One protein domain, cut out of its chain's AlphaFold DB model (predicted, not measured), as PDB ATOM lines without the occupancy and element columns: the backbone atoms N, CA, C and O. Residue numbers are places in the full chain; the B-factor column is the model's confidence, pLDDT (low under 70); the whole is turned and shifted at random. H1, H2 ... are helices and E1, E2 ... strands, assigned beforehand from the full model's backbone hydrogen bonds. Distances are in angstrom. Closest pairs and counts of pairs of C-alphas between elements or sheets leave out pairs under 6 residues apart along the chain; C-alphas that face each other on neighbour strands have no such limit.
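This is residues 178 to 313 of the 336 residues of the protein "Hypothetical protein" of Bursaphelenchus okinawaensis (UniProt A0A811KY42). The domain is an elongated body of short strands, with the three-stranded sheet E1 E10 E9 at one end and the small hairpin E6 and E7, with the short helix H2 beside E7, at the other. Between these ends lie the sheet E2 E3 E8 and the hairpin E4 and E5, whose strands E2 and E4 come together near Asn 196 and Tyr 249; H1 packs on the sheet E2 E3 E8, and E8 lies near the middle of the whole. The printed part has 136 residues with four named helices and ten named strands, in the order E1 E2 E3 H1 H2 E4 E5 H3 E6 E7 E8 H4 E9 E10, a mixed class of helices and strands. The sheet E1 E10 E9 is antiparallel and the sheet E2 E3 E8 is mixed. The whole is compact, with a radius of gyration of the C-alphas of 15.9 A, and spans 53 by 30 by 26 A.

E1 is residues 185 to 188, beginning at C-alpha 185 (-7.795, -31.998, -49.813). E2, residues 196 to 202, is 18.6 A long, and E3, residues 205 to 213, is 24.8 A long. H1 is residues 223 to 229, 10.3 A long, and H2 is residues 236 to 239. E4, residues 245 to 249, is 12.8 A long and E5, residues 252 to 256, is 12.5 A long. H3 is residues 258 to 261, E6 residues 262 to 265 and E7 residues 270 to 273; between E6 and E7, C-alpha 267 is at (-6.159, -24.083, -4.585). E8 is residues 285 to 287 and H4 residues 289 to 292. E9, residues 295 to 302, is 21.6 A long, and E10, residues 305 to 312, is 23.6 A long, ending at C-alpha 312 (-15.171, -35.560, -43.063).

E1 is an edge strand, antiparallel to the inner strand E10 at 152 degrees, with N 187 and O 308 at 2.9 A. E9, the other edge strand, forms a hairpin with E10, with N 300 and O 307 at 2.8 A. E2 and E3 form a hairpin, with N 198 and O 209 at 2.8 A. E3 is staggered: it pairs with E2 over residues 205 to 211 and with E8, parallel, over residues 211 to 213, where N 287 and O 212 are 2.8 A apart. H1 is on this sheet at a height of 6.0 A, over none of its strands; its closest C-alpha pair with E8 is Gly 225 and Leu 285, 5.3 A. The hairpin E4 and E5 has N 247 and O 254 at 2.8 A. The closest C-alphas of E2 and E4, Asn 196 and Tyr 249, are 6.3 A apart, and those of E5 and E10, Val 252 and Leu 310, 6.6 A. The hairpin E6 and E7 has N 265 and O 270 at 2.8 A, and residues 233 to 234 pair antiparallel with residues 271 to 272 of E7. H2 and H3 are close but not clearly touching, with C-alphas 239 and 259 at 6.8 A. H4 is not on the sheet E1 E10 E9, but only just, with 4 pairs of C-alphas within 10 A. In H1, 0 of 3 O i to N i+4 pairs are within hydrogen-bond range, against 4 of 4 O i to N i+3 pairs; H2, H3 and H4 are too short for an O i to N i+4 pair.

The two C-alphas farthest apart are those of Asn 267 and Gly 303, 54.3 A, while those of the first and last printed residues, Lys 178 and Arg 313, are 11.4 A apart. The printed part has no cut. The link from E7 to E8, 11 residues, is long. The mean pLDDT of the printed part is 89.0, and no printed residue is under 70.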
ATOM      1  N   LYS A 178     -13.774 -47.669 -49.162       79.62
ATOM      2  CA  LYS A 178     -14.987 -47.507 -49.976       79.62
ATOM      3  C   LYS A 178     -16.018 -46.660 -49.228       79.62
ATOM      4  O   LYS A 178     -16.613 -47.138 -48.269       79.62
ATOM      5  N   ASN A 179     -16.276 -45.443 -49.708       78.38
ATOM      6  CA  ASN A 179     -17.332 -44.545 -49.209       78.38
ATOM      7  C   ASN A 179     -17.265 -44.254 -47.696       78.38
ATOM      8  O   ASN A 179     -18.296 -44.025 -47.061       78.38
ATOM      9  N   ALA A 180     -16.073 -44.312 -47.092       86.12
ATOM     10  CA  ALA A 180     -15.918 -44.000 -45.672       86.12
ATOM     11  C   ALA A 180     -15.569 -42.525 -45.436       86.12
ATOM     12  O   ALA A 180     -15.964 -41.950 -44.424       86.12
ATOM     13  N   CYS A 181     -14.863 -41.903 -46.375       89.88
ATOM     14  CA  CYS A 181     -14.334 -40.552 -46.247       89.88
ATOM     15  C   CYS A 181     -14.786 -39.701 -47.428       89.88
ATOM     16  O   CYS A 181     -14.870 -40.182 -48.559       89.88
ATOM     17  N   ASN A 182     -15.058 -38.425 -47.164       90.00
ATOM     18  CA  ASN A 182     -15.201 -37.434 -48.218       90.00
ATOM     19  C   ASN A 182     -13.875 -37.264 -48.975       90.00
ATOM     20  O   ASN A 182     -12.833 -37.812 -48.609       90.00
ATOM     21  N   LYS A 183     -13.913 -36.501 -50.070       90.62
ATOM     22  CA  LYS A 183     -12.706 -36.199 -50.839       90.62
ATOM     23  C   LYS A 183     -11.680 -35.495 -49.944       90.62
ATOM     24  O   LYS A 183     -11.983 -34.459 -49.361       90.62
ATOM     25  N   PHE A 184     -10.467 -36.038 -49.896       91.88
ATOM     26  CA  PHE A 184      -9.340 -35.396 -49.228       91.88
ATOM     27  C   PHE A 184      -8.835 -34.203 -50.034       91.88
ATOM     28  O   PHE A 184      -8.590 -34.302 -51.240       91.88
ATOM     29  N   ASN A 185      -8.600 -33.106 -49.333       91.69
ATOM     30  CA  ASN A 185      -7.795 -31.998 -49.813       91.69
ATOM     31  C   ASN A 185      -6.403 -32.148 -49.196       91.69
ATOM     32  O   ASN A 185      -6.230 -32.015 -47.983       91.69
ATOM     33  N   LEU A 186      -5.429 -32.496 -50.032       93.25
ATOM     34  CA  LEU A 186      -4.059 -32.722 -49.593       93.25
ATOM     35  C   LEU A 186      -3.307 -31.396 -49.515       93.25
ATOM     36  O   LEU A 186      -3.399 -30.566 -50.420       93.25
ATOM     37  N   VAL A 187      -2.546 -31.231 -48.442       92.31
ATOM     38  CA  VAL A 187      -1.636 -30.112 -48.221       92.31
ATOM     39  C   VAL A 187      -0.227 -30.652 -48.027       92.31
ATOM     40  O   VAL A 187      -0.013 -31.599 -47.271       92.31
ATOM     41  N   GLU A 188       0.722 -30.068 -48.755       92.31
ATOM     42  CA  GLU A 188       2.138 -30.425 -48.667       92.31
ATOM     43  C   GLU A 188       2.680 -29.999 -47.304       92.31
ATOM     44  O   GLU A 188       2.512 -28.847 -46.896       92.31
ATOM     45  N   SER A 189       3.319 -30.927 -46.593       88.31
ATOM     46  CA  SER A 189       3.977 -30.589 -45.342       88.31
ATOM     47  C   SER A 189       5.311 -29.902 -45.614       88.31
ATOM     48  O   SER A 189       6.127 -30.376 -46.401       88.31
ATOM     49  N   THR A 190       5.546 -28.789 -44.925       78.06
ATOM     50  CA  THR A 190       6.760 -27.967 -45.054       78.06
ATOM     51  C   THR A 190       7.802 -28.269 -43.976       78.06
ATOM     52  O   THR A 190       8.788 -27.545 -43.830       78.06
ATOM     53  N   SER A 191       7.568 -29.307 -43.173       79.50
ATOM     54  CA  SER A 191       8.430 -29.732 -42.076       79.50
ATOM     55  C   SER A 191       8.640 -31.245 -42.102       79.50
ATOM     56  O   SER A 191       8.020 -31.972 -42.882       79.50
ATOM     57  N   ASP A 192       9.524 -31.712 -41.229       85.19
ATOM     58  CA  ASP A 192       9.799 -33.125 -40.979       85.19
ATOM     59  C   ASP A 192       8.669 -33.831 -40.203       85.19
ATOM     60  O   ASP A 192       8.803 -34.979 -39.803       85.19
ATOM     61  N   ILE A 193       7.519 -33.186 -40.021       87.88
ATOM     62  CA  ILE A 193       6.300 -33.760 -39.440       87.88
ATOM     63  C   ILE A 193       5.081 -33.363 -40.272       87.88
ATOM     64  O   ILE A 193       5.185 -32.568 -41.197       87.88
ATOM     65  N   TRP A 194       3.910 -33.931 -39.991       91.75
ATOM     66  CA  TRP A 194       2.692 -33.711 -40.777       91.75
ATOM     67  C   TRP A 194       1.970 -32.431 -40.360       91.75
ATOM     68  O   TRP A 194       1.147 -32.446 -39.448       91.75
ATOM     69  N   THR A 195       2.269 -31.316 -41.024       92.00
ATOM     70  CA  THR A 195       1.734 -30.000 -40.648       92.00
ATOM     71  C   THR A 195       0.978 -29.317 -41.775       92.00
ATOM     72  O   THR A 195       1.300 -29.497 -42.947       92.00
ATOM     73  N   ASN A 196       0.023 -28.469 -41.400       90.69
ATOM     74  CA  ASN A 196      -0.615 -27.492 -42.267       90.69
ATOM     75  C   ASN A 196      -0.460 -26.081 -41.684       90.69
ATOM     76  O   ASN A 196      -0.562 -25.901 -40.470       90.69
ATOM     77  N   ASP A 197      -0.237 -25.093 -42.547       91.62
ATOM     78  CA  ASP A 197      -0.165 -23.692 -42.141       91.62
ATOM     79  C   ASP A 197      -1.574 -23.111 -41.944       91.62
ATOM     80  O   ASP A 197      -2.421 -23.163 -42.837       91.62
ATOM     81  N   PHE A 198      -1.800 -22.511 -40.778       91.06
ATOM     82  CA  PHE A 198      -3.037 -21.847 -40.380       91.06
ATOM     83  C   PHE A 198      -2.760 -20.382 -40.035       91.06
ATOM     84  O   PHE A 198      -2.000 -20.086 -39.115       91.06
ATOM     85  N   ASN A 199      -3.406 -19.454 -40.738       91.06
ATOM     86  CA  ASN A 199      -3.256 -18.022 -40.486       91.06
ATOM     87  C   ASN A 199      -4.364 -17.507 -39.563       91.06
ATOM     88  O   ASN A 199      -5.543 -17.784 -39.779       91.06
ATOM     89  N   LYS A 200      -3.994 -16.707 -38.558       87.81
ATOM     90  CA  LYS A 200      -4.940 -16.040 -37.658       87.81
ATOM     91  C   LYS A 200      -4.488 -14.627 -37.329       87.81
ATOM     92  O   LYS A 200      -3.310 -14.383 -37.095       87.81
ATOM     93  N   VAL A 201      -5.442 -13.703 -37.239       86.69
ATOM     94  CA  VAL A 201      -5.181 -12.335 -36.785       86.69
ATOM     95  C   VAL A 201      -5.186 -12.280 -35.255       86.69
ATOM     96  O   VAL A 201      -6.194 -12.594 -34.619       86.69
ATOM     97  N   ILE A 202      -4.066 -11.863 -34.664       82.69
ATOM     98  CA  ILE A 202      -3.896 -11.621 -33.227       82.69
ATOM     99  C   ILE A 202      -3.362 -10.197 -33.058       82.69
ATOM    100  O   ILE A 202      -2.306  -9.867 -33.590       82.69
ATOM    101  N   ASN A 203      -4.086  -9.347 -32.319       84.00
ATOM    102  CA  ASN A 203      -3.729  -7.934 -32.104       84.00
ATOM    103  C   ASN A 203      -3.410  -7.196 -33.421       84.00
ATOM    104  O   ASN A 203      -2.342  -6.602 -33.567       84.00
ATOM    105  N   ASP A 204      -4.321  -7.307 -34.394       88.50
ATOM    106  CA  ASP A 204      -4.226  -6.704 -35.734       88.50
ATOM    107  C   ASP A 204      -3.032  -7.168 -36.590       88.50
ATOM    108  O   ASP A 204      -2.730  -6.571 -37.623       88.50
ATOM    109  N   LYS A 205      -2.359  -8.259 -36.201       88.25
ATOM    110  CA  LYS A 205      -1.292  -8.892 -36.983       88.25
ATOM    111  C   LYS A 205      -1.703 -10.287 -37.414       88.25
ATOM    112  O   LYS A 205      -2.131 -11.085 -36.584       88.25
ATOM    113  N   GLU A 206      -1.548 -10.591 -38.697       93.00
ATOM    114  CA  GLU A 206      -1.666 -11.963 -39.183       93.00
ATOM    115  C   GLU A 206      -0.446 -12.775 -38.731       93.00
ATOM    116  O   GLU A 206       0.701 -12.368 -38.922       93.00
ATOM    117  N   VAL A 207      -0.711 -13.911 -38.097       91.88
ATOM    118  CA  VAL A 207       0.288 -14.851 -37.599       91.88
ATOM    119  C   VAL A 207      -0.007 -16.221 -38.200       91.88
ATOM    120  O   VAL A 207      -1.132 -16.713 -38.104       91.88
ATOM    121  N   THR A 208       1.004 -16.838 -38.806       92.56
ATOM    122  CA  THR A 208       0.932 -18.206 -39.337       92.56
ATOM    123  C   THR A 208       1.339 -19.206 -38.266       92.56
ATOM    124  O   THR A 208       2.410 -19.060 -37.680       92.56
ATOM    125  N   PHE A 209       0.533 -20.237 -38.047       92.06
ATOM    126  CA  PHE A 209       0.772 -21.337 -37.118       92.06
ATOM    127  C   PHE A 209       0.883 -22.661 -37.871       92.06
ATOM    128  O   PHE A 209       0.088 -22.924 -38.765       92.06
ATOM    129  N   LYS A 210       1.819 -23.521 -37.473       92.62
ATOM    130  CA  LYS A 210       1.916 -24.893 -37.983       92.62
ATOM    131  C   LYS A 210       1.051 -25.827 -37.150       92.62
ATOM    132  O   LYS A 210       1.337 -26.067 -35.979       92.62
ATOM    133  N   ILE A 211      -0.003 -26.359 -37.746       91.56
ATOM    134  CA  ILE A 211      -0.956 -27.237 -37.071       91.56
ATOM    135  C   ILE A 211      -0.684 -28.676 -37.484       91.56
ATOM    136  O   ILE A 211      -0.664 -28.980 -38.675       91.56
ATOM    137  N   ALA A 212      -0.496 -29.564 -36.515       90.44
ATOM    138  CA  ALA A 212      -0.386 -30.999 -36.738       90.44
ATOM    139  C   ALA A 212      -1.662 -31.703 -36.250       90.44
ATOM    140  O   ALA A 212      -2.196 -31.335 -35.200       90.44
ATOM    141  N   PRO A 213      -2.177 -32.718 -36.960       87.88
ATOM    142  CA  PRO A 213      -3.127 -33.638 -36.365       87.88
ATOM    143  C   PRO A 213      -2.386 -34.489 -35.326       87.88
ATOM    144  O   PRO A 213      -1.183 -34.701 -35.443       87.88
ATOM    145  N   ALA A 214      -3.083 -34.975 -34.308       74.00
ATOM    146  CA  ALA A 214      -2.569 -35.956 -33.366       74.00
ATOM    147  C   ALA A 214      -3.386 -37.236 -33.437       74.00
ATOM    148  O   ALA A 214      -4.608 -37.223 -33.577       74.00
ATOM    149  N   PHE A 215      -2.678 -38.329 -33.207       71.19
ATOM    150  CA  PHE A 215      -3.233 -39.628 -32.854       71.19
ATOM    151  C   PHE A 215      -3.331 -39.807 -31.330       71.19
ATOM    152  O   PHE A 215      -3.623 -40.883 -30.828       71.19
ATOM    153  N   GLU A 216      -3.106 -38.747 -30.565       71.19
ATOM    154  CA  GLU A 216      -3.155 -38.772 -29.108       71.19
ATOM    155  C   GLU A 216      -4.340 -37.948 -28.593       71.19
ATOM    156  O   GLU A 216      -4.817 -37.029 -29.255       71.19
ATOM    157  N   GLU A 217      -4.811 -38.257 -27.386       74.31
ATOM    158  CA  GLU A 217      -5.914 -37.528 -26.737       74.31
ATOM    159  C   GLU A 217      -5.481 -36.202 -26.097       74.31
ATOM    160  O   GLU A 217      -6.316 -35.408 -25.662       74.31
ATOM    161  N   THR A 218      -4.175 -35.951 -26.017       77.75
ATOM    162  CA  THR A 218      -3.630 -34.784 -25.322       77.75
ATOM    163  C   THR A 218      -3.242 -33.708 -26.323       77.75
ATOM    164  O   THR A 218      -2.549 -33.968 -27.301       77.75
ATOM    165  N   TYR A 219      -3.662 -32.473 -26.054       86.31
ATOM    166  CA  TYR A 219      -3.148 -31.319 -26.778       86.31
ATOM    167  C   TYR A 219      -1.660 -31.115 -26.457       86.31
ATOM    168  O   TYR A 219      -1.245 -31.199 -25.296       86.31
ATOM    169  N   ALA A 220      -0.887 -30.724 -27.465       89.25
ATOM    170  CA  ALA A 220       0.469 -30.221 -27.290       89.25
ATOM    171  C   ALA A 220       0.653 -28.921 -28.077       89.25
ATOM    172  O   ALA A 220       0.066 -28.750 -29.144       89.25
ATOM    173  N   ALA A 221       1.451 -27.997 -27.553       91.81
ATOM    174  CA  ALA A 221       1.763 -26.748 -28.236       91.81
ATOM    175  C   ALA A 221       3.196 -26.295 -27.961       91.81
ATOM    176  O   ALA A 221       3.716 -26.486 -26.859       91.81
ATOM    177  N   SER A 222       3.794 -25.644 -28.955       92.69
ATOM    178  CA  SER A 222       5.018 -24.866 -28.772       92.69
ATOM    179  C   SER A 222       4.713 -23.575 -28.022       92.69
ATOM    180  O   SER A 222       3.558 -23.148 -27.950       92.69
ATOM    181  N   THR A 223       5.744 -22.887 -27.535       91.00
ATOM    182  CA  THR A 223       5.608 -21.553 -26.932       91.00
ATOM    183  C   THR A 223       4.789 -20.595 -27.808       91.00
ATOM    184  O   THR A 223       3.909 -19.900 -27.305       91.00
ATOM    185  N   LYS A 224       5.001 -20.621 -29.130       90.69
ATOM    186  CA  LYS A 224       4.232 -19.817 -30.088       90.69
ATOM    187  C   LYS A 224       2.775 -20.274 -30.178       90.69
ATOM    188  O   LYS A 224       1.871 -19.446 -30.169       90.69
ATOM    189  N   GLY A 225       2.512 -21.579 -30.209       90.31
ATOM    190  CA  GLY A 225       1.143 -22.099 -30.162       90.31
ATOM    191  C   GLY A 225       0.397 -21.769 -28.868       90.31
ATOM    192  O   GLY A 225      -0.825 -21.650 -28.877       90.31
ATOM    193  N   LEU A 226       1.093 -21.554 -27.751       90.19
ATOM    194  CA  LEU A 226       0.449 -21.096 -26.518       90.19
ATOM    195  C   LEU A 226      -0.127 -19.677 -26.658       90.19
ATOM    196  O   LEU A 226      -1.159 -19.401 -26.042       90.19
ATOM    197  N   GLU A 227       0.455 -18.816 -27.502       86.56
ATOM    198  CA  GLU A 227      -0.090 -17.482 -27.815       86.56
ATOM    199  C   GLU A 227      -1.460 -17.569 -28.505       86.56
ATOM    200  O   GLU A 227      -2.321 -16.715 -28.292       86.56
ATOM    201  N   LEU A 228      -1.698 -18.632 -29.283       85.12
ATOM    202  CA  LEU A 228      -2.987 -18.904 -29.928       85.12
ATOM    203  C   LEU A 228      -4.096 -19.240 -28.910       85.12
ATOM    204  O   LEU A 228      -5.275 -19.004 -29.187       85.12
ATOM    205  N   ILE A 229      -3.720 -19.798 -27.754       86.00
ATOM    206  CA  ILE A 229      -4.634 -20.292 -26.712       86.00
ATOM    207  C   ILE A 229      -4.868 -19.244 -25.613       86.00
ATOM    208  O   ILE A 229      -5.978 -19.148 -25.086       86.00
ATOM    209  N   GLY A 230      -3.836 -18.481 -25.242       86.69
ATOM    210  CA  GLY A 230      -3.897 -17.434 -24.216       86.69
ATOM    211  C   GLY A 230      -2.974 -17.678 -23.019       86.69
ATOM    212  O   GLY A 230      -1.943 -18.343 -23.127       86.69
ATOM    213  N   ASP A 231      -3.327 -17.120 -21.863       88.94
ATOM    214  CA  ASP A 231      -2.486 -17.166 -20.664       88.94
ATOM    215  C   ASP A 231      -2.474 -18.545 -19.983       88.94
ATOM    216  O   ASP A 231      -3.383 -19.358 -20.124       88.94
ATOM    217  N   LEU A 232      -1.443 -18.821 -19.178       90.75
ATOM    218  CA  LEU A 232      -1.333 -20.081 -18.427       90.75
ATOM    219  C   LEU A 232      -2.468 -20.273 -17.403       90.75
ATOM    220  O   LEU A 232      -2.868 -21.406 -17.122       90.75
ATOM    221  N   SER A 233      -2.953 -19.177 -16.818       93.12
ATOM    222  CA  SER A 233      -3.977 -19.173 -15.775       93.12
ATOM    223  C   SER A 233      -4.960 -18.036 -16.010       93.12
ATOM    224  O   SER A 233      -4.553 -16.899 -16.227       93.12
ATOM    225  N   LEU A 234      -6.250 -18.334 -15.894       95.06
ATOM    226  CA  LEU A 234      -7.343 -17.398 -16.131       95.06
ATOM    227  C   LEU A 234      -8.237 -17.273 -14.898       95.06
ATOM    228  O   LEU A 234      -8.498 -18.246 -14.187       95.06
ATOM    229  N   THR A 235      -8.769 -16.077 -14.659       95.38
ATOM    230  CA  THR A 235      -9.913 -15.915 -13.750       95.38
ATOM    231  C   THR A 235     -11.159 -16.547 -14.370       95.38
ATOM    232  O   THR A 235     -11.227 -16.740 -15.586       95.38
ATOM    233  N   LYS A 236     -12.188 -16.826 -13.561       93.56
ATOM    234  CA  LYS A 236     -13.480 -17.323 -14.068       93.56
ATOM    235  C   LYS A 236     -14.076 -16.408 -15.145       93.56
ATOM    236  O   LYS A 236     -14.578 -16.893 -16.154       93.56
ATOM    237  N   ASP A 237     -13.975 -15.095 -14.958       94.62
ATOM    238  CA  ASP A 237     -14.486 -14.117 -15.920       94.62
ATOM    239  C   ASP A 237     -13.701 -14.122 -17.235       94.62
ATOM    240  O   ASP A 237     -14.300 -13.960 -18.294       94.62
ATOM    241  N   ALA A 238     -12.377 -14.303 -17.187       94.12
ATOM    242  CA  ALA A 238     -11.553 -14.414 -18.389       94.12
ATOM    243  C   ALA A 238     -11.803 -15.743 -19.120       94.12
ATOM    244  O   ALA A 238     -11.988 -15.742 -20.334       94.12
ATOM    245  N   TYR A 239     -11.907 -16.852 -18.379       94.56
ATOM    246  CA  TYR A 239     -12.257 -18.170 -18.913       94.56
ATOM    247  C   TYR A 239     -13.601 -18.143 -19.660       94.56
ATOM    248  O   TYR A 239     -13.674 -18.535 -20.822       94.56
ATOM    249  N   ASN A 240     -14.644 -17.567 -19.051       94.12
ATOM    250  CA  ASN A 240     -15.973 -17.456 -19.665       94.12
ATOM    251  C   ASN A 240     -16.018 -16.541 -20.905       94.12
ATOM    252  O   ASN A 240     -17.004 -16.557 -21.636       94.12
ATOM    253  N   LYS A 241     -14.984 -15.718 -21.128       93.00
ATOM    254  CA  LYS A 241     -14.862 -14.828 -22.294       93.00
ATOM    255  C   LYS A 241     -14.033 -15.429 -23.429       93.00
ATOM    256  O   LYS A 241     -13.962 -14.803 -24.489       93.00
ATOM    257  N   LEU A 242     -13.403 -16.589 -23.223       91.25
ATOM    258  CA  LEU A 242     -12.717 -17.308 -24.294       91.25
ATOM    259  C   LEU A 242     -13.702 -17.575 -25.433       91.25
ATOM    260  O   LEU A 242     -14.832 -18.004 -25.201       91.25
ATOM    261  N   LYS A 243     -13.274 -17.278 -26.659       89.69
ATOM    262  CA  LYS A 243     -14.082 -17.470 -27.861       89.69
ATOM    263  C   LYS A 243     -13.543 -18.642 -28.658       89.69
ATOM    264  O   LYS A 243     -12.349 -18.690 -28.958       89.69
ATOM    265  N   THR A 244     -14.455 -19.517 -29.049       92.00
ATOM    266  CA  THR A 244     -14.237 -20.543 -30.060       92.00
ATOM    267  C   THR A 244     -13.810 -19.913 -31.385       92.00
ATOM    268  O   THR A 244     -14.225 -18.798 -31.720       92.00
ATOM    269  N   PHE A 245     -12.967 -20.612 -32.138       89.56
ATOM    270  CA  PHE A 245     -12.566 -20.213 -33.485       89.56
ATOM    271  C   PHE A 245     -12.346 -21.436 -34.377       89.56
ATOM    272  O   PHE A 245     -12.041 -22.516 -33.879       89.56
ATOM    273  N   ASN A 246     -12.446 -21.252 -35.692       91.69
ATOM    274  CA  ASN A 246     -12.229 -22.332 -36.652       91.69
ATOM    275  C   ASN A 246     -10.767 -22.369 -37.099       91.69
ATOM    276  O   ASN A 246     -10.184 -21.341 -37.446       91.69
ATOM    277  N   ILE A 247     -10.192 -23.566 -37.098       90.12
ATOM    278  CA  ILE A 247      -8.918 -23.880 -37.732       90.12
ATOM    279  C   ILE A 247      -9.238 -24.497 -39.086       90.12
ATOM    280  O   ILE A 247      -9.889 -25.537 -39.156       90.12
ATOM    281  N   THR A 248      -8.785 -23.870 -40.167       88.62
ATOM    282  CA  THR A 248      -8.886 -24.465 -41.500       88.62
ATOM    283  C   THR A 248      -7.679 -25.361 -41.731       88.62
ATOM    284  O   THR A 248      -6.555 -24.874 -41.743       88.62
ATOM    285  N   TYR A 249      -7.913 -26.655 -41.942       88.12
ATOM    286  CA  TYR A 249      -6.881 -27.650 -42.207       88.12
ATOM    287  C   TYR A 249      -7.161 -28.329 -43.545       88.12
ATOM    288  O   TYR A 249      -8.108 -29.104 -43.675       88.12
ATOM    289  N   GLY A 250      -6.375 -28.008 -44.577       81.06
ATOM    290  CA  GLY A 250      -6.647 -28.513 -45.930       81.06
ATOM    291  C   GLY A 250      -8.067 -28.172 -46.415       81.06
ATOM    292  O   GLY A 250      -8.715 -28.966 -47.078       81.06
ATOM    293  N   GLY A 251      -8.617 -27.016 -46.040       82.94
ATOM    294  CA  GLY A 251      -9.984 -26.632 -46.415       82.94
ATOM    295  C   GLY A 251     -11.106 -27.313 -45.618       82.94
ATOM    296  O   GLY A 251     -12.268 -27.033 -45.893       82.94
ATOM    297  N   VAL A 252     -10.789 -28.168 -44.640       88.25
ATOM    298  CA  VAL A 252     -11.745 -28.625 -43.619       88.25
ATOM    299  C   VAL A 252     -11.723 -27.638 -42.456       88.25
ATOM    300  O   VAL A 252     -10.648 -27.290 -41.974       88.25
ATOM    301  N   GLU A 253     -12.888 -27.180 -42.004       90.75
ATOM    302  CA  GLU A 253     -12.991 -26.327 -40.818       90.75
ATOM    303  C   GLU A 253     -13.157 -27.169 -39.552       90.75
ATOM    304  O   GLU A 253     -14.073 -27.982 -39.442       90.75
ATOM    305  N   ILE A 254     -12.275 -26.948 -38.583       89.94
ATOM    306  CA  ILE A 254     -12.295 -27.604 -37.278       89.94
ATOM    307  C   ILE A 254     -12.572 -26.539 -36.226       89.94
ATOM    308  O   ILE A 254     -11.767 -25.631 -36.024       89.94
ATOM    309  N   GLU A 255     -13.701 -26.660 -35.541       91.19
ATOM    310  CA  GLU A 255     -14.058 -25.770 -34.442       91.19
ATOM    311  C   GLU A 255     -13.175 -26.063 -33.216       91.19
ATOM    312  O   GLU A 255     -13.265 -27.133 -32.620       91.19
ATOM    313  N   PHE A 256     -12.313 -25.120 -32.831       89.88
ATOM    314  CA  PHE A 256     -11.473 -25.216 -31.641       89.88
ATOM    315  C   PHE A 256     -12.049 -24.351 -30.519       89.88
ATOM    316  O   PHE A 256     -12.113 -23.122 -30.637       89.88
ATOM    317  N   ASP A 257     -12.420 -24.990 -29.410       90.25
ATOM    318  CA  ASP A 257     -12.816 -24.325 -28.170       90.25
ATOM    319  C   ASP A 257     -11.621 -24.231 -27.200       90.25
ATOM    320  O   ASP A 257     -11.212 -25.245 -26.623       90.25
ATOM    321  N   PRO A 258     -11.065 -23.028 -26.955       87.50
ATOM    322  CA  PRO A 258      -9.977 -22.851 -26.000       87.50
ATOM    323  C   PRO A 258     -10.345 -23.241 -24.570       87.50
ATOM    324  O   PRO A 258      -9.445 -23.529 -23.790       87.50
ATOM    325  N   GLN A 259     -11.626 -23.260 -24.190       90.50
ATOM    326  CA  GLN A 259     -12.028 -23.674 -22.845       90.50
ATOM    327  C   GLN A 259     -11.713 -25.149 -22.577       90.50
ATOM    328  O   GLN A 259     -11.372 -25.498 -21.445       90.50
ATOM    329  N   ALA A 260     -11.732 -25.994 -23.614       88.69
ATOM    330  CA  ALA A 260     -11.468 -27.430 -23.510       88.69
ATOM    331  C   ALA A 260     -10.062 -27.760 -22.974       88.69
ATOM    332  O   ALA A 260      -9.836 -28.862 -22.472       88.69
ATOM    333  N   VAL A 261      -9.121 -26.811 -23.043       90.75
ATOM    334  CA  VAL A 261      -7.742 -26.993 -22.570       90.75
ATOM    335  C   VAL A 261      -7.466 -26.382 -21.197       90.75
ATOM    336  O   VAL A 261      -6.303 -26.305 -20.807       90.75
ATOM    337  N   TYR A 262      -8.484 -25.956 -20.442       93.50
ATOM    338  CA  TYR A 262      -8.321 -25.477 -19.063       93.50
ATOM    339  C   TYR A 262      -9.074 -26.353 -18.058       93.50
ATOM    340  O   TYR A 262     -10.155 -26.870 -18.327       93.50
ATOM    341  N   LYS A 263      -8.527 -26.469 -16.844       94.00
ATOM    342  CA  LYS A 263      -9.192 -27.094 -15.691       94.00
ATOM    343  C   LYS A 263      -9.206 -26.144 -14.503       94.00
ATOM    344  O   LYS A 263      -8.259 -25.389 -14.298       94.00
ATOM    345  N   PHE A 264     -10.277 -26.187 -13.716       95.19
ATOM    346  CA  PHE A 264     -10.375 -25.385 -12.499       95.19
ATOM    347  C   PHE A 264      -9.409 -25.903 -11.424       95.19
ATOM    348  O   PHE A 264      -9.411 -27.092 -11.100       95.19
ATOM    349  N   ASP A 265      -8.595 -25.006 -10.876       93.56
ATOM    350  CA  ASP A 265      -7.676 -25.250  -9.772       93.56
ATOM    351  C   ASP A 265      -8.280 -24.690  -8.477       93.56
ATOM    352  O   ASP A 265      -8.299 -23.478  -8.241       93.56
ATOM    353  N   ASN A 266      -8.766 -25.592  -7.619       89.88
ATOM    354  CA  ASN A 266      -9.393 -25.241  -6.343       89.88
ATOM    355  C   ASN A 266      -8.444 -24.507  -5.379       89.88
ATOM    356  O   ASN A 266      -8.921 -23.762  -4.528       89.88
ATOM    357  N   ASN A 267      -7.126 -24.706  -5.492       88.56
ATOM    358  CA  ASN A 267      -6.159 -24.083  -4.585       88.56
ATOM    359  C   ASN A 267      -5.932 -22.610  -4.932       88.56
ATOM    360  O   ASN A 267      -5.683 -21.795  -4.048       88.56
ATOM    361  N   MET A 268      -6.009 -22.277  -6.222       84.31
ATOM    362  CA  MET A 268      -5.779 -20.922  -6.726       84.31
ATOM    363  C   MET A 268      -7.070 -20.157  -7.029       84.31
ATOM    364  O   MET A 268      -7.029 -18.940  -7.200       84.31
ATOM    365  N   GLY A 269      -8.213 -20.843  -7.118       91.31
ATOM    366  CA  GLY A 269      -9.476 -20.241  -7.549       91.31
ATOM    367  C   GLY A 269      -9.451 -19.782  -9.013       91.31
ATOM    368  O   GLY A 269     -10.219 -18.898  -9.397       91.31
ATOM    369  N   THR A 270      -8.561 -20.353  -9.828       95.06
ATOM    370  CA  THR A 270      -8.347 -19.998 -11.237       95.06
ATOM    371  C   THR A 270      -8.507 -21.209 -12.148       95.06
ATOM    372  O   THR A 270      -8.545 -22.353 -11.703       95.06
ATOM    373  N   TYR A 271      -8.624 -20.964 -13.447       95.56
ATOM    374  CA  TYR A 271      -8.592 -21.992 -14.479       95.56
ATOM    375  C   TYR A 271      -7.172 -22.092 -15.023       95.56
ATOM    376  O   TYR A 271      -6.650 -21.118 -15.559       95.56
ATOM    377  N   LYS A 272      -6.543 -23.259 -14.894       93.69
ATOM    378  CA  LYS A 272      -5.177 -23.519 -15.348       93.69
ATOM    379  C   LYS A 272      -5.194 -24.301 -16.651       93.69
ATOM    380  O   LYS A 272      -5.905 -25.299 -16.765       93.69
ATOM    381  N   ARG A 273      -4.394 -23.866 -17.621       92.56
ATOM    382  CA  ARG A 273      -4.235 -24.569 -18.893       92.56
ATOM    383  C   ARG A 273      -3.565 -25.931 -18.677       92.56
ATOM    384  O   ARG A 273      -2.584 -26.025 -17.942       92.56
ATOM    385  N   THR A 274      -4.066 -26.974 -19.333       89.00
ATOM    386  CA  THR A 274      -3.617 -28.372 -19.204       89.00
ATOM    387  C   THR A 274      -3.089 -28.952 -20.517       89.00
ATOM    388  O   THR A 274      -3.305 -30.125 -20.807       89.00
ATOM    389  N   ILE A 275      -2.430 -28.122 -21.322       89.19
ATOM    390  CA  ILE A 275      -1.754 -28.529 -22.557       89.19
ATOM    391  C   ILE A 275      -0.295 -28.892 -22.267       89.19
ATOM    392  O   ILE A 275       0.344 -28.231 -21.444       89.19
ATOM    393  N   ALA A 276       0.244 -29.909 -22.942       87.19
ATOM    394  CA  ALA A 276       1.677 -30.179 -22.901       87.19
ATOM    395  C   ALA A 276       2.433 -29.088 -23.674       87.19
ATOM    396  O   ALA A 276       2.055 -28.736 -24.791       87.19
ATOM    397  N   THR A 277       3.499 -28.544 -23.089       88.81
ATOM    398  CA  THR A 277       4.385 -27.610 -23.793       88.81
ATOM    399  C   THR A 277       5.560 -28.381 -24.369       88.81
ATOM    400  O   THR A 277       6.289 -29.026 -23.616       88.81
ATOM    401  N   ILE A 278       5.711 -28.339 -25.691       85.12
ATOM    402  CA  ILE A 278       6.767 -29.051 -26.412       85.12
ATOM    403  C   ILE A 278       7.368 -28.095 -27.442       85.12
ATOM    404  O   ILE A 278       6.715 -27.727 -28.415       85.12
ATOM    405  N   ASP A 279       8.605 -27.672 -27.204       79.88
ATOM    406  CA  ASP A 279       9.342 -26.796 -28.113       79.88
ATOM    407  C   ASP A 279      10.281 -27.613 -29.018       79.88
ATOM    408  O   ASP A 279      10.750 -28.682 -28.635       79.88
ATOM    409  N   ASN A 280      10.607 -27.062 -30.195       73.38
ATOM    410  CA  ASN A 280      11.542 -27.615 -31.196       73.38
ATOM    411  C   ASN A 280      11.069 -28.838 -32.004       73.38
ATOM    412  O   ASN A 280      11.887 -29.495 -32.638       73.38
ATOM    413  N   GLU A 281       9.767 -29.104 -32.061       75.88
ATOM    414  CA  GLU A 281       9.213 -30.257 -32.793       75.88
ATOM    415  C   GLU A 281       8.592 -29.882 -34.151       75.88
ATOM    416  O   GLU A 281       7.849 -30.662 -34.727       75.88
ATOM    417  N   GLY A 282       8.834 -28.674 -34.674       85.75
ATOM    418  CA  GLY A 282       8.377 -28.277 -36.017       85.75
ATOM    419  C   GLY A 282       6.885 -27.930 -36.152       85.75
ATOM    420  O   GLY A 282       6.467 -27.519 -37.238       85.75
ATOM    421  N   PHE A 283       6.094 -28.037 -35.079       90.50
ATOM    422  CA  PHE A 283       4.689 -27.618 -35.007       90.50
ATOM    423  C   PHE A 283       4.490 -26.477 -34.003       90.50
ATOM    424  O   PHE A 283       5.305 -26.261 -33.108       90.50
ATOM    425  N   ASP A 284       3.363 -25.779 -34.125       92.50
ATOM    426  CA  ASP A 284       2.888 -24.809 -33.142       92.50
ATOM    427  C   ASP A 284       1.756 -25.377 -32.282       92.50
ATOM    428  O   ASP A 284       1.770 -25.201 -31.067       92.50
ATOM    429  N   LEU A 285       0.812 -26.116 -32.874       91.12
ATOM    430  CA  LEU A 285      -0.282 -26.769 -32.149       91.12
ATOM    431  C   LEU A 285      -0.563 -28.167 -32.707       91.12
ATOM    432  O   LEU A 285      -0.624 -28.362 -33.918       91.12
ATOM    433  N   VAL A 286      -0.801 -29.117 -31.810       90.12
ATOM    434  CA  VAL A 286      -1.225 -30.486 -32.109       90.12
ATOM    435  C   VAL A 286      -2.706 -30.647 -31.750       90.12
ATOM    436  O   VAL A 286      -3.111 -30.372 -30.617       90.12
ATOM    437  N   LEU A 287      -3.518 -31.074 -32.721       88.88
ATOM    438  CA  LEU A 287      -4.962 -31.286 -32.579       88.88
ATOM    439  C   LEU A 287      -5.257 -32.736 -32.171       88.88
ATOM    440  O   LEU A 287      -5.042 -33.627 -32.988       88.88
ATOM    441  N   PRO A 288      -5.771 -33.003 -30.962       86.38
ATOM    442  CA  PRO A 288      -5.935 -34.358 -30.462       86.38
ATOM    443  C   PRO A 288      -7.045 -35.124 -31.181       86.38
ATOM    444  O   PRO A 288      -7.962 -34.548 -31.776       86.38
ATOM    445  N   ASN A 289      -7.008 -36.444 -31.038       80.69
ATOM    446  CA  ASN A 289      -7.979 -37.361 -31.622       80.69
ATOM    447  C   ASN A 289      -9.423 -37.073 -31.168       80.69
ATOM    448  O   ASN A 289     -10.334 -37.102 -31.991       80.69
ATOM    449  N   SER A 290      -9.653 -36.669 -29.912       81.38
ATOM    450  CA  SER A 290     -10.972 -36.204 -29.445       81.38
ATOM    451  C   SER A 290     -11.581 -35.075 -30.287       81.38
ATOM    452  O   SER A 290     -12.805 -35.040 -30.458       81.38
ATOM    453  N   LEU A 291     -10.749 -34.180 -30.831       86.31
ATOM    454  CA  LEU A 291     -11.169 -33.110 -31.735       86.31
ATOM    455  C   LEU A 291     -11.339 -33.620 -33.175       86.31
ATOM    456  O   LEU A 291     -12.257 -33.215 -33.888       86.31
ATOM    457  N   LEU A 292     -10.480 -34.551 -33.596       87.00
ATOM    458  CA  LEU A 292     -10.457 -35.117 -34.947       87.00
ATOM    459  C   LEU A 292     -11.367 -36.340 -35.138       87.00
ATOM    460  O   LEU A 292     -11.466 -36.844 -36.248       87.00
ATOM    461  N   LYS A 293     -12.098 -36.783 -34.111       82.75
ATOM    462  CA  LYS A 293     -12.862 -38.047 -34.081       82.75
ATOM    463  C   LYS A 293     -13.905 -38.262 -35.186       82.75
ATOM    464  O   LYS A 293     -14.404 -39.369 -35.323       82.75
ATOM    465  N   ASN A 294     -14.265 -37.227 -35.945       84.88
ATOM    466  CA  ASN A 294     -15.192 -37.310 -37.085       84.88
ATOM    467  C   ASN A 294     -14.504 -37.087 -38.441       84.88
ATOM    468  O   ASN A 294     -15.178 -36.962 -39.464       84.88
ATOM    469  N   HIS A 295     -13.176 -37.016 -38.453       90.44
ATOM    470  CA  HIS A 295     -12.376 -36.727 -39.628       90.44
ATOM    471  C   HIS A 295     -11.499 -37.927 -39.957       90.44
ATOM    472  O   HIS A 295     -10.765 -38.437 -39.114       90.44
ATOM    473  N   CYS A 296     -11.563 -38.372 -41.205       91.81
ATOM    474  CA  CYS A 296     -10.542 -39.242 -41.744       91.81
ATOM    475  C   CYS A 296      -9.231 -38.470 -41.887       91.81
ATOM    476  O   CYS A 296      -9.234 -37.304 -42.294       91.81
ATOM    477  N   ILE A 297      -8.118 -39.146 -41.624       93.25
ATOM    478  CA  ILE A 297      -6.770 -38.587 -41.737       93.25
ATOM    479  C   ILE A 297      -6.025 -39.384 -42.799       93.25
ATOM    480  O   ILE A 297      -5.983 -40.611 -42.730       93.25
ATOM    481  N   LYS A 298      -5.438 -38.701 -43.782       94.25
ATOM    482  CA  LYS A 298      -4.657 -39.318 -44.857       94.25
ATOM    483  C   LYS A 298      -3.243 -38.755 -44.875       94.25
ATOM    484  O   LYS A 298      -3.066 -37.550 -45.013       94.25
ATOM    485  N   LEU A 299      -2.254 -39.637 -44.766       95.38
ATOM    486  CA  LEU A 299      -0.826 -39.338 -44.864       95.38
ATOM    487  C   LEU A 299      -0.313 -39.911 -46.185       95.38
ATOM    488  O   LEU A 299      -0.479 -41.104 -46.432       95.38
ATOM    489  N   VAL A 300       0.272 -39.084 -47.045       96.44
ATOM    490  CA  VAL A 300       0.637 -39.442 -48.421       96.44
ATOM    491  C   VAL A 300       2.102 -39.152 -48.664       96.44
ATOM    492  O   VAL A 300       2.572 -38.049 -48.398       96.44
ATOM    493  N   LYS A 301       2.790 -40.119 -49.256       96.12
ATOM    494  CA  LYS A 301       4.044 -39.900 -49.960       96.12
ATOM    495  C   LYS A 301       3.751 -39.772 -51.455       96.12
ATOM    496  O   LYS A 301       3.100 -40.635 -52.033       96.12
ATOM    497  N   ASP A 302       4.229 -38.699 -52.071       94.38
ATOM    498  CA  ASP A 302       4.129 -38.447 -53.510       94.38
ATOM    499  C   ASP A 302       5.513 -38.079 -54.057       94.38
ATOM    500  O   ASP A 302       5.980 -36.942 -53.940       94.38
ATOM    501  N   GLY A 303       6.222 -39.082 -54.581       91.38
ATOM    502  CA  GLY A 303       7.639 -38.948 -54.913       91.38
ATOM    503  C   GLY A 303       8.464 -38.609 -53.669       91.38
ATOM    504  O   GLY A 303       8.477 -39.379 -52.709       91.38
ATOM    505  N   ASP A 304       9.129 -37.453 -53.689       90.44
ATOM    506  CA  ASP A 304       9.918 -36.933 -52.562       90.44
ATOM    507  C   ASP A 304       9.106 -36.014 -51.626       90.44
ATOM    508  O   ASP A 304       9.642 -35.491 -50.647       90.44
ATOM    509  N   LYS A 305       7.820 -35.791 -51.923       93.81
ATOM    510  CA  LYS A 305       6.937 -34.912 -51.153       93.81
ATOM    511  C   LYS A 305       6.055 -35.697 -50.195       93.81
ATOM    512  O   LYS A 305       5.624 -36.811 -50.489       93.81
ATOM    513  N   TYR A 306       5.725 -35.066 -49.073       95.19
ATOM    514  CA  TYR A 306       4.866 -35.631 -48.038       95.19
ATOM    515  C   TYR A 306       3.662 -34.718 -47.851       95.19
ATOM    516  O   TYR A 306       3.816 -33.536 -47.555       95.19
ATOM    517  N   ASN A 307       2.463 -35.256 -48.044       94.69
ATOM    518  CA  ASN A 307       1.218 -34.506 -47.962       94.69
ATOM    519  C   ASN A 307       0.300 -35.107 -46.901       94.69
ATOM    520  O   ASN A 307       0.191 -36.325 -46.778       94.69
ATOM    521  N   VAL A 308      -0.413 -34.256 -46.181       94.19
ATOM    522  CA  VAL A 308      -1.432 -34.653 -45.206       94.19
ATOM    523  C   VAL A 308      -2.779 -34.098 -45.635       94.19
ATOM    524  O   VAL A 308      -2.864 -33.031 -46.234       94.19
ATOM    525  N   GLY A 309      -3.850 -34.836 -45.377       92.88
ATOM    526  CA  GLY A 309      -5.204 -34.391 -45.664       92.88
ATOM    527  C   GLY A 309      -6.167 -34.818 -44.576       92.88
ATOM    528  O   GLY A 309      -6.041 -35.902 -44.006       92.88
ATOM    529  N   LEU A 310      -7.161 -33.967 -44.348       93.31
ATOM    530  CA  LEU A 310      -8.345 -34.299 -43.573       93.31
ATOM    531  C   LEU A 310      -9.550 -34.364 -44.504       93.31
ATOM    532  O   LEU A 310      -9.622 -33.653 -45.509       93.31
ATOM    533  N   ALA A 311     -10.492 -35.231 -44.168       92.00
ATOM    534  CA  ALA A 311     -11.796 -35.284 -44.804       92.00
ATOM    535  C   ALA A 311     -12.849 -35.635 -43.761       92.00
ATOM    536  O   ALA A 311     -12.584 -36.412 -42.849       92.00
ATOM    537  N   GLU A 312     -14.061 -35.113 -43.901       90.00
ATOM    538  CA  GLU A 312     -15.171 -35.560 -43.063       90.00
ATOM    539  C   GLU A 312     -15.470 -37.048 -43.301       90.00
ATOM    540  O   GLU A 312     -15.417 -37.552 -44.432       90.00
ATOM    541  N   ARG A 313     -15.824 -37.756 -42.229       87.06
ATOM    542  CA  ARG A 313     -16.331 -39.127 -42.291       87.06
ATOM    543  C   ARG A 313     -17.710 -39.135 -42.971       87.06
ATOM    544  O   ARG A 313     -18.635 -38.475 -42.512       87.06
TER     545      ARG A 313